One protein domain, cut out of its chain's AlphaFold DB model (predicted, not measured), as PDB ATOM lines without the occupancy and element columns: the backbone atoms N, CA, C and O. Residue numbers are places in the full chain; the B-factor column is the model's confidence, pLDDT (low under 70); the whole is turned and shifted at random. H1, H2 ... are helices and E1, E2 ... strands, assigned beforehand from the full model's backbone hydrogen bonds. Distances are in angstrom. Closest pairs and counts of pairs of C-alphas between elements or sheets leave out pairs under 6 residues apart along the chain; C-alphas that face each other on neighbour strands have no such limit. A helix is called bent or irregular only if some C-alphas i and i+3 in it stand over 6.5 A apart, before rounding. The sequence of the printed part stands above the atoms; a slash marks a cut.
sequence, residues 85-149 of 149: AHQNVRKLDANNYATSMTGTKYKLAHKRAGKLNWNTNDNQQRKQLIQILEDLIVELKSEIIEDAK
ATOM      1  N   ALA A  85     -12.293  50.599  43.959       92.19
ATOM      2  CA  ALA A  85     -11.391  51.500  43.266       92.19
ATOM      3  C   ALA A  85     -11.483  52.913  43.821       92.19
ATOM      4  O   ALA A  85     -12.559  53.380  44.197       92.19
ATOM      5  N   HIS A  86     -10.352  53.605  43.783       89.25
ATOM      6  CA  HIS A  86     -10.316  55.051  43.905       89.25
ATOM      7  C   HIS A  86     -10.653  55.652  42.551       89.25
ATOM      8  O   HIS A  86     -10.086  55.249  41.532       89.25
ATOM      9  N   GLN A  87     -11.547  56.634  42.547       93.06
ATOM     10  CA  GLN A  87     -11.725  57.520  41.411       93.06
ATOM     11  C   GLN A  87     -10.957  58.812  41.679       93.06
ATOM     12  O   GLN A  87     -11.213  59.497  42.664       93.06
ATOM     13  N   ASN A  88     -10.043  59.154  40.779       92.75
ATOM     14  CA  ASN A  88      -9.315  60.414  40.817       92.75
ATOM     15  C   ASN A  88      -9.839  61.317  39.708       92.75
ATOM     16  O   ASN A  88      -9.826  60.935  38.531       92.75
ATOM     17  N   VAL A  89     -10.285  62.511  40.094       92.31
ATOM     18  CA  VAL A  89     -10.874  63.500  39.193       92.31
ATOM     19  C   VAL A  89     -10.086  64.799  39.291       92.31
ATOM     20  O   VAL A  89      -9.867  65.325  40.380       92.31
ATOM     21  N   ARG A  90      -9.682  65.347  38.143       94.88
ATOM     22  CA  ARG A  90      -9.033  66.657  38.044       94.88
ATOM     23  C   ARG A  90      -9.789  67.530  37.057       94.88
ATOM     24  O   ARG A  90      -9.877  67.183  35.880       94.88
ATOM     25  N   LYS A  91     -10.287  68.679  37.518       93.56
ATOM     26  CA  LYS A  91     -10.854  69.704  36.635       93.56
ATOM     27  C   LYS A  91      -9.755  70.249  35.726       93.56
ATOM     28  O   LYS A  91      -8.684  70.603  36.212       93.56
ATOM     29  N   LEU A  92     -10.005  70.266  34.424       95.12
ATOM     30  CA  LEU A  92      -9.067  70.764  33.416       95.12
ATOM     31  C   LEU A  92      -9.432  72.188  32.997       95.12
ATOM     32  O   LEU A  92      -8.562  73.044  32.898       95.12
ATOM     33  N   ASP A  93     -10.725  72.441  32.806       95.19
ATOM     34  CA  ASP A  93     -11.278  73.754  32.477       95.19
ATOM     35  C   ASP A  93     -12.742  73.847  32.945       95.19
ATOM     36  O   ASP A  93     -13.186  73.047  33.770       95.19
ATOM     37  N   ALA A  94     -13.496  74.837  32.454       92.25
ATOM     38  CA  ALA A  94     -14.888  75.070  32.830       92.25
ATOM     39  C   ALA A  94     -15.775  73.816  32.733       92.25
ATOM     40  O   ALA A  94     -16.598  73.606  33.624       92.25
ATOM     41  N   ASN A  95     -15.570  72.985  31.705       92.44
ATOM     42  CA  ASN A  95     -16.472  71.892  31.340       92.44
ATOM     43  C   ASN A  95     -15.785  70.522  31.265       92.44
ATOM     44  O   ASN A  95     -16.473  69.508  31.161       92.44
ATOM     45  N   ASN A  96     -14.454  70.468  31.321       88.75
ATOM     46  CA  ASN A  96     -13.704  69.227  31.170       88.75
ATOM     47  C   ASN A  96     -13.053  68.779  32.477       88.75
ATOM     48  O   ASN A  96     -12.452  69.562  33.216       88.75
ATOM     49  N   TYR A  97     -13.125  67.474  32.716       93.38
ATOM     50  CA  TYR A  97     -12.520  66.806  33.857       93.38
ATOM     51  C   TYR A  97     -11.783  65.560  33.362       93.38
ATOM     52  O   TYR A  97     -12.329  64.765  32.598       93.38
ATOM     53  N   ALA A  98     -10.534  65.389  33.790       91.88
ATOM     54  CA  ALA A  98      -9.829  64.125  33.643       91.88
ATOM     55  C   ALA A  98     -10.276  63.196  34.770       91.88
ATOM     56  O   ALA A  98     -10.126  63.542  35.942       91.88
ATOM     57  N   THR A  99     -10.775  62.019  34.408       91.62
ATOM     58  CA  THR A  99     -11.240  61.005  35.354       91.62
ATOM     59  C   THR A  99     -10.466  59.717  35.137       91.62
ATOM     60  O   THR A  99     -10.347  59.233  34.013       91.62
ATOM     61  N   SER A 100      -9.950  59.146  36.219       92.56
ATOM     62  CA  SER A 100      -9.279  57.846  36.216       92.56
ATOM     63  C   SER A 100      -9.753  57.009  37.396       92.56
ATOM     64  O   SER A 100     -10.159  57.556  38.420       92.56
ATOM     65  N   MET A 101      -9.715  55.685  37.251       92.69
ATOM     66  CA  MET A 101      -9.981  54.760  38.348       92.69
ATOM     67  C   MET A 101      -8.850  53.749  38.457       92.69
ATOM     68  O   MET A 101      -8.459  53.160  37.450       92.69
ATOM     69  N   THR A 102      -8.362  53.537  39.675       92.19
ATOM     70  CA  THR A 102      -7.351  52.516  39.981       92.19
ATOM     71  C   THR A 102      -7.833  51.693  41.162       92.19
ATOM     72  O   THR A 102      -8.338  52.249  42.138       92.19
ATOM     73  N   GLY A 103      -7.716  50.372  41.064       92.00
ATOM     74  CA  GLY A 103      -8.136  49.480  42.132       92.00
ATOM     75  C   GLY A 103      -8.203  48.021  41.714       92.00
ATOM     76  O   GLY A 103      -7.687  47.627  40.663       92.00
ATOM     77  N   THR A 104      -8.888  47.236  42.537       91.50
ATOM     78  CA  THR A 104      -8.941  45.778  42.444       91.50
ATOM     79  C   THR A 104     -10.350  45.307  42.107       91.50
ATOM     80  O   THR A 104     -11.361  45.917  42.463       91.50
ATOM     81  N   LYS A 105     -10.429  44.193  41.379       92.38
ATOM     82  CA  LYS A 105     -11.682  43.608  40.912       92.38
ATOM     83  C   LYS A 105     -11.758  42.127  41.272       92.38
ATOM     84  O   LYS A 105     -10.890  41.351  40.885       92.38
ATOM     85  N   TYR A 106     -12.852  41.724  41.914       92.88
ATOM     86  CA  TYR A 106     -13.065  40.374  42.436       92.88
ATOM     87  C   TYR A 106     -14.259  39.698  41.764       92.88
ATOM     88  O   TYR A 106     -15.325  40.297  41.599       92.88
ATOM     89  N   LYS A 107     -14.095  38.434  41.356       93.19
ATOM     90  CA  LYS A 107     -15.195  37.625  40.810       93.19
ATOM     91  C   LYS A 107     -16.017  37.075  41.969       93.19
ATOM     92  O   LYS A 107     -15.520  36.212  42.689       93.19
ATOM     93  N   LEU A 108     -17.260  37.523  42.119       94.25
ATOM     94  CA  LEU A 108     -18.172  36.958  43.121       94.25
ATOM     95  C   LEU A 108     -18.947  35.772  42.549       94.25
ATOM     96  O   LEU A 108     -19.095  34.738  43.192       94.25
ATOM     97  N   ALA A 109     -19.409  35.897  41.305       94.56
ATOM     98  CA  ALA A 109     -20.134  34.831  40.630       94.56
ATOM     99  C   ALA A 109     -20.029  34.933  39.105       94.56
ATOM    100  O   ALA A 109     -19.597  35.932  38.526       94.56
ATOM    101  N   HIS A 110     -20.437  33.861  38.439       93.19
ATOM    102  CA  HIS A 110     -20.735  33.844  37.016       93.19
ATOM    103  C   HIS A 110     -21.970  32.996  36.752       93.19
ATOM    104  O   HIS A 110     -22.269  32.053  37.487       93.19
ATOM    105  N   LYS A 111     -22.665  33.315  35.672       94.12
ATOM    106  CA  LYS A 111     -23.805  32.556  35.184       94.12
ATOM    107  C   LYS A 111     -23.470  32.063  33.788       94.12
ATOM    108  O   LYS A 111     -23.115  32.848  32.911       94.12
ATOM    109  N   ARG A 112     -23.498  30.741  33.618       90.25
ATOM    110  CA  ARG A 112     -23.177  30.103  32.336       90.25
ATOM    111  C   ARG A 112     -24.263  30.428  31.317       90.25
ATOM    112  O   ARG A 112     -25.440  30.464  31.672       90.25
ATOM    113  N   ALA A 113     -23.864  30.596  30.059       91.44
ATOM    114  CA  ALA A 113     -24.800  30.781  28.958       91.44
ATOM    115  C   ALA A 113     -25.897  29.701  28.962       91.44
ATOM    116  O   ALA A 113     -25.625  28.516  29.174       91.44
ATOM    117  N   GLY A 114     -27.147  30.129  28.780       89.94
ATOM    118  CA  GLY A 114     -28.319  29.248  28.771       89.94
ATOM    119  C   GLY A 114     -28.717  28.658  30.131       89.94
ATOM    120  O   GLY A 114     -29.651  27.862  30.192       89.94
ATOM    121  N   LYS A 115     -28.045  29.010  31.236       89.69
ATOM    122  CA  LYS A 115     -28.462  28.620  32.593       89.69
ATOM    123  C   LYS A 115     -29.237  29.747  33.261       89.69
ATOM    124  O   LYS A 115     -28.922  30.916  33.078       89.69
ATOM    125  N   LEU A 116     -30.228  29.383  34.074       90.31
ATOM    126  CA  LEU A 116     -31.036  30.346  34.832       90.31
ATOM    127  C   LEU A 116     -30.323  30.837  36.098       90.31
ATOM    128  O   LEU A 116     -30.455  32.001  36.461       90.31
ATOM    129  N   ASN A 117     -29.519  29.976  36.724       93.31
ATOM    130  CA  ASN A 117     -28.942  30.233  38.040       93.31
ATOM    131  C   ASN A 117     -27.453  30.598  37.963       93.31
ATOM    132  O   ASN A 117     -26.704  30.049  37.149       93.31
ATOM    133  N   TRP A 118     -27.023  31.486  38.863       95.06
ATOM    134  CA  TRP A 118     -25.612  31.748  39.155       95.06
ATOM    135  C   TRP A 118     -24.900  30.478  39.643       95.06
ATOM    136  O   TRP A 118     -25.519  29.585  40.220       95.06
ATOM    137  N   ASN A 119     -23.580  30.406  39.463       92.50
ATOM    138  CA  ASN A 119     -22.765  29.292  39.965       92.50
ATOM    139  C   ASN A 119     -22.713  29.202  41.504       92.50
ATOM    140  O   ASN A 119     -22.193  28.226  42.032       92.50
ATOM    141  N   THR A 120     -23.192  30.227  42.209       93.81
ATOM    142  CA  THR A 120     -23.296  30.292  43.667       93.81
ATOM    143  C   THR A 120     -24.483  31.177  44.056       93.81
ATOM    144  O   THR A 120     -24.824  32.111  43.325       93.81
ATOM    145  N   ASN A 121     -25.139  30.884  45.179       94.19
ATOM    146  CA  ASN A 121     -26.309  31.644  45.627       94.19
ATOM    147  C   ASN A 121     -25.923  33.006  46.231       94.19
ATOM    148  O   ASN A 121     -24.784  33.217  46.648       94.19
ATOM    149  N   ASP A 122     -26.892  33.912  46.322       93.12
ATOM    150  CA  ASP A 122     -26.667  35.293  46.762       93.12
ATOM    151  C   ASP A 122     -26.080  35.390  48.177       93.12
ATOM    152  O   ASP A 122     -25.214  36.226  48.432       93.12
ATOM    153  N   ASN A 123     -26.488  34.506  49.094       96.25
ATOM    154  CA  ASN A 123     -25.944  34.482  50.454       96.25
ATOM    155  C   ASN A 123     -24.448  34.151  50.457       96.25
ATOM    156  O   ASN A 123     -23.685  34.758  51.205       96.25
ATOM    157  N   GLN A 124     -24.011  33.220  49.611       95.00
ATOM    158  CA  GLN A 124     -22.596  32.888  49.468       95.00
ATOM    159  C   GLN A 124     -21.810  34.006  48.772       95.00
ATOM    160  O   GLN A 124     -20.707  34.323  49.210       95.00
ATOM    161  N   GLN A 125     -22.389  34.667  47.763       94.81
ATOM    162  CA  GLN A 125     -21.774  35.849  47.140       94.81
ATOM    163  C   GLN A 125     -21.538  36.962  48.172       94.81
ATOM    164  O   GLN A 125     -20.463  37.558  48.200       94.81
ATOM    165  N   ARG A 126     -22.514  37.206  49.059       95.75
ATOM    166  CA  ARG A 126     -22.390  38.184  50.152       95.75
ATOM    167  C   ARG A 126     -21.331  37.785  51.173       95.75
ATOM    168  O   ARG A 126     -20.535  38.633  51.548       95.75
ATOM    169  N   LYS A 127     -21.283  36.517  51.594       96.75
ATOM    170  CA  LYS A 127     -20.236  36.025  52.510       96.75
ATOM    171  C   LYS A 127     -18.838  36.212  51.926       96.75
ATOM    172  O   LYS A 127     -17.953  36.697  52.619       96.75
ATOM    173  N   GLN A 128     -18.659  35.887  50.646       94.38
ATOM    174  CA  GLN A 128     -17.389  36.105  49.958       94.38
ATOM    175  C   GLN A 128     -17.027  37.595  49.897       94.38
ATOM    176  O   GLN A 128     -15.873  37.948  50.123       94.38
ATOM    177  N   LEU A 129     -18.000  38.467  49.615       96.06
ATOM    178  CA  LEU A 129     -17.781  39.912  49.616       96.06
ATOM    179  C   LEU A 129     -17.385  40.435  51.004       96.06
ATOM    180  O   LEU A 129     -16.452  41.221  51.094       96.06
ATOM    181  N   ILE A 130     -18.061  39.991  52.066       97.38
ATOM    182  CA  ILE A 130     -17.733  40.378  53.446       97.38
ATOM    183  C   ILE A 130     -16.283  40.017  53.758       97.38
ATOM    184  O   ILE A 130     -15.537  40.897  54.166       97.38
ATOM    185  N   GLN A 131     -15.862  38.783  53.460       95.81
ATOM    186  CA  GLN A 131     -14.479  38.363  53.696       95.81
ATOM    187  C   GLN A 131     -13.470  39.242  52.944       95.81
ATOM    188  O   GLN A 131     -12.489  39.681  53.527       95.81
ATOM    189  N   ILE A 132     -13.729  39.542  51.663       94.56
ATOM    190  CA  ILE A 132     -12.861  40.424  50.866       94.56
ATOM    191  C   ILE A 132     -12.731  41.800  51.533       94.56
ATOM    192  O   ILE A 132     -11.635  42.342  51.611       94.56
ATOM    193  N   LEU A 133     -13.841  42.367  52.010       95.88
ATOM    194  CA  LEU A 133     -13.846  43.683  52.650       95.88
ATOM    195  C   LEU A 133     -13.149  43.673  54.014       95.88
ATOM    196  O   LEU A 133     -12.452  44.629  54.338       95.88
ATOM    197  N   GLU A 134     -13.319  42.616  54.803       96.81
ATOM    198  CA  GLU A 134     -12.631  42.443  56.086       96.81
ATOM    199  C   GLU A 134     -11.115  42.328  55.897       96.81
ATOM    200  O   GLU A 134     -10.368  43.019  56.589       96.81
ATOM    201  N   ASP A 135     -10.666  41.536  54.921       94.19
ATOM    202  CA  ASP A 135      -9.246  41.398  54.584       94.19
ATOM    203  C   ASP A 135      -8.648  42.754  54.161       94.19
ATOM    204  O   ASP A 135      -7.583  43.147  54.636       94.19
ATOM    205  N   LEU A 136      -9.376  43.522  53.345       92.81
ATOM    206  CA  LEU A 136      -8.962  44.862  52.912       92.81
ATOM    207  C   LEU A 136      -8.921  45.873  54.063       92.81
ATOM    208  O   LEU A 136      -8.055  46.742  54.095       92.81
ATOM    209  N   ILE A 137      -9.832  45.772  55.035       95.25
ATOM    210  CA  ILE A 137      -9.768  46.594  56.250       95.25
ATOM    211  C   ILE A 137      -8.478  46.299  57.024       95.25
ATOM    212  O   ILE A 137      -7.878  47.222  57.575       95.25
ATOM    213  N   VAL A 138      -8.059  45.033  57.105       95.50
ATOM    214  CA  VAL A 138      -6.807  44.648  57.776       95.50
ATOM    215  C   VAL A 138      -5.589  45.192  57.026       95.50
ATOM    216  O   VAL A 138      -4.683  45.730  57.666       95.50
ATOM    217  N   GLU A 139      -5.587  45.103  55.697       91.06
ATOM    218  CA  GLU A 139      -4.530  45.646  54.834       91.06
ATOM    219  C   GLU A 139      -4.385  47.163  55.028       91.06
ATOM    220  O   GLU A 139      -3.332  47.622  55.462       91.06
ATOM    221  N   LEU A 140      -5.477  47.923  54.881       91.81
ATOM    222  CA  LEU A 140      -5.481  49.381  55.067       91.81
ATOM    223  C   LEU A 140      -5.019  49.806  56.466       91.81
ATOM    224  O   LEU A 140      -4.311  50.795  56.631       91.81
ATOM    225  N   LYS A 141      -5.416  49.064  57.507       94.00
ATOM    226  CA  LYS A 141      -4.941  49.330  58.873       94.00
ATOM    227  C   LYS A 141      -3.437  49.116  59.013       94.00
ATOM    228  O   LYS A 141      -2.811  49.817  59.801       94.00
ATOM    229  N   SER A 142      -2.882  48.146  58.293       92.38
ATOM    230  CA  SER A 142      -1.450  47.846  58.324       92.38
ATOM    231  C   SER A 142      -0.654  48.937  57.609       92.38
ATOM    232  O   SER A 142       0.316  49.428  58.178       92.38
ATOM    233  N   GLU A 143      -1.128  49.397  56.447       90.69
ATOM    234  CA  GLU A 143      -0.532  50.519  55.704       90.69
ATOM    235  C   GLU A 143      -0.473  51.798  56.555       90.69
ATOM    236  O   GLU A 143       0.578  52.423  56.659       90.69
ATOM    237  N   ILE A 144      -1.553  52.136  57.275       91.00
ATOM    238  CA  ILE A 144      -1.573  53.298  58.187       91.00
ATOM    239  C   ILE A 144      -0.480  53.203  59.266       91.00
ATOM    240  O   ILE A 144       0.099  54.217  59.654       91.00
ATOM    241  N   ILE A 145      -0.218  52.003  59.793       88.81
ATOM    242  CA  ILE A 145       0.819  51.787  60.814       88.81
ATOM    243  C   ILE A 145       2.219  51.906  60.204       88.81
ATOM    244  O   ILE A 145       3.133  52.371  60.883       88.81
ATOM    245  N   GLU A 146       2.405  51.457  58.965       86.75
ATOM    246  CA  GLU A 146       3.675  51.568  58.246       86.75
ATOM    247  C   GLU A 146       3.998  53.019  57.886       86.75
ATOM    248  O   GLU A 146       5.107  53.460  58.171       86.75
ATOM    249  N   ASP A 147       3.025  53.781  57.382       84.00
ATOM    250  CA  ASP A 147       3.188  55.196  57.019       84.00
ATOM    251  C   ASP A 147       3.448  56.113  58.230       84.00
ATOM    252  O   ASP A 147       3.941  57.232  58.083       84.00
ATOM    253  N   ALA A 148       3.096  55.662  59.436       78.12
ATOM    254  CA  ALA A 148       3.328  56.390  60.681       78.12
ATOM    255  C   ALA A 148       4.728  56.157  61.296       78.12
ATOM    256  O   ALA A 148       5.023  56.753  62.337       78.12
ATOM    257  N   LYS A 149       5.558  55.280  60.711       66.94
ATOM    258  CA  LYS A 149       6.942  55.006  61.141       66.94
ATOM    259  C   LYS A 149       7.951  55.870  60.393       66.94
ATOM    260  O   LYS A 149       8.936  56.269  61.056       66.94
TER     261      LYS A 149
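This is residues 85 to 149 of the 149 residues of an uncharacterized protein of Nitrososphaeraceae archaeon (UniProt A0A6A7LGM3). The model is an open, flat V: a two-stranded hairpin, E1 and E2, makes one arm, and the single long helix H1 makes the other. The arms come together where the far part of E2 meets the first part of H1, and from there H1 sticks out freely with its residues 133 to 147. E2 is much the longer strand of the hairpin; it runs on past E1 and bends by 77 degrees at residue 108. The printed part has 65 residues with two named strands and one named helix in the order E1, E2, H1; the sheet has the order E1 - E2 and is antiparallel, and the class is mixed, helices and strands. The whole is extended, with a radius of gyration of the C-alphas of 18.3 A and spans of 48 by 41 by 14 A.

E1 is the strand of residues 85 to 91, from Ala 85 to Lys 91, and begins with C-alpha 85 at (-11.391, 51.500, 43.266). A tight link of 5 residues follows. E2 is the strand of residues 97 to 111, from Tyr 97 to Lys 111, and its first and last C-alphas are 36.1 A apart. Its bend is at Leu 108, with the C-alpha at (-18.172, 36.958, 43.121). A short link of 10 residues leads on to the helix. H1 holds residues 122 to 147, from Asp 122 to Asp 147, and measures 37.3 A from first to last C-alpha; it is not bent and ends with C-alpha 147 at (3.188, 55.196, 57.019). Residues 148 and 149 follow it.

E1 and E2 are antiparallel neighbour strands and form a hairpin, with 159 degrees between their N-to-C directions. The C-alphas of Lys 91 and Tyr 97, which face each other beside the tight link, are 4.3 A apart. At the other end of the pairing the C-alphas of Ala 85 and Gly 103 face each other at 4.0 A. Across the pair, N 90 and O 98 are within hydrogen-bond range at 2.9 A, and N 102 and O 86 at 3.1 A. E2 runs on beyond Gly 103 to its bend at residue 108 and ends at Lys 111. There H1 comes near: the closest C-alphas of E2 and H1 are those of Leu 108 and Gln 125, 5.5 A apart, and 4 pairs of C-alphas of the two are within 8 A. Within 10 A there are 17 pairs of C-alphas between H1 and E2, made by residues 122 to 132 of H1. The centres of E2 and H1 are 15.8 A apart. E1 and H1 are apart, with no C-alpha of the one within 8 A of the other. In H1 every O i to N i+4 pair is within hydrogen-bond range.

The two C-alphas farthest apart are those of Gly 114 and Lys 149, at 54.4 A, while the first and last printed C-alphas, of Ala 85 and Lys 149, are 25.8 A apart. Two stretches stand free: residues 112 to 117 in the link from E2 to H1, and residues 133 to 149, of which 133 to 147 belong to H1. Without them the body has 42 residues, spans 47 by 21 by 13 A and has a radius of gyration of 16.8 A. The printed part has no cut, and neither of its two links is long. It ends at residue 149, the chain's last residue. The mean pLDDT of the printed part is 92.3, and one printed residue, Lys 149, is under 70.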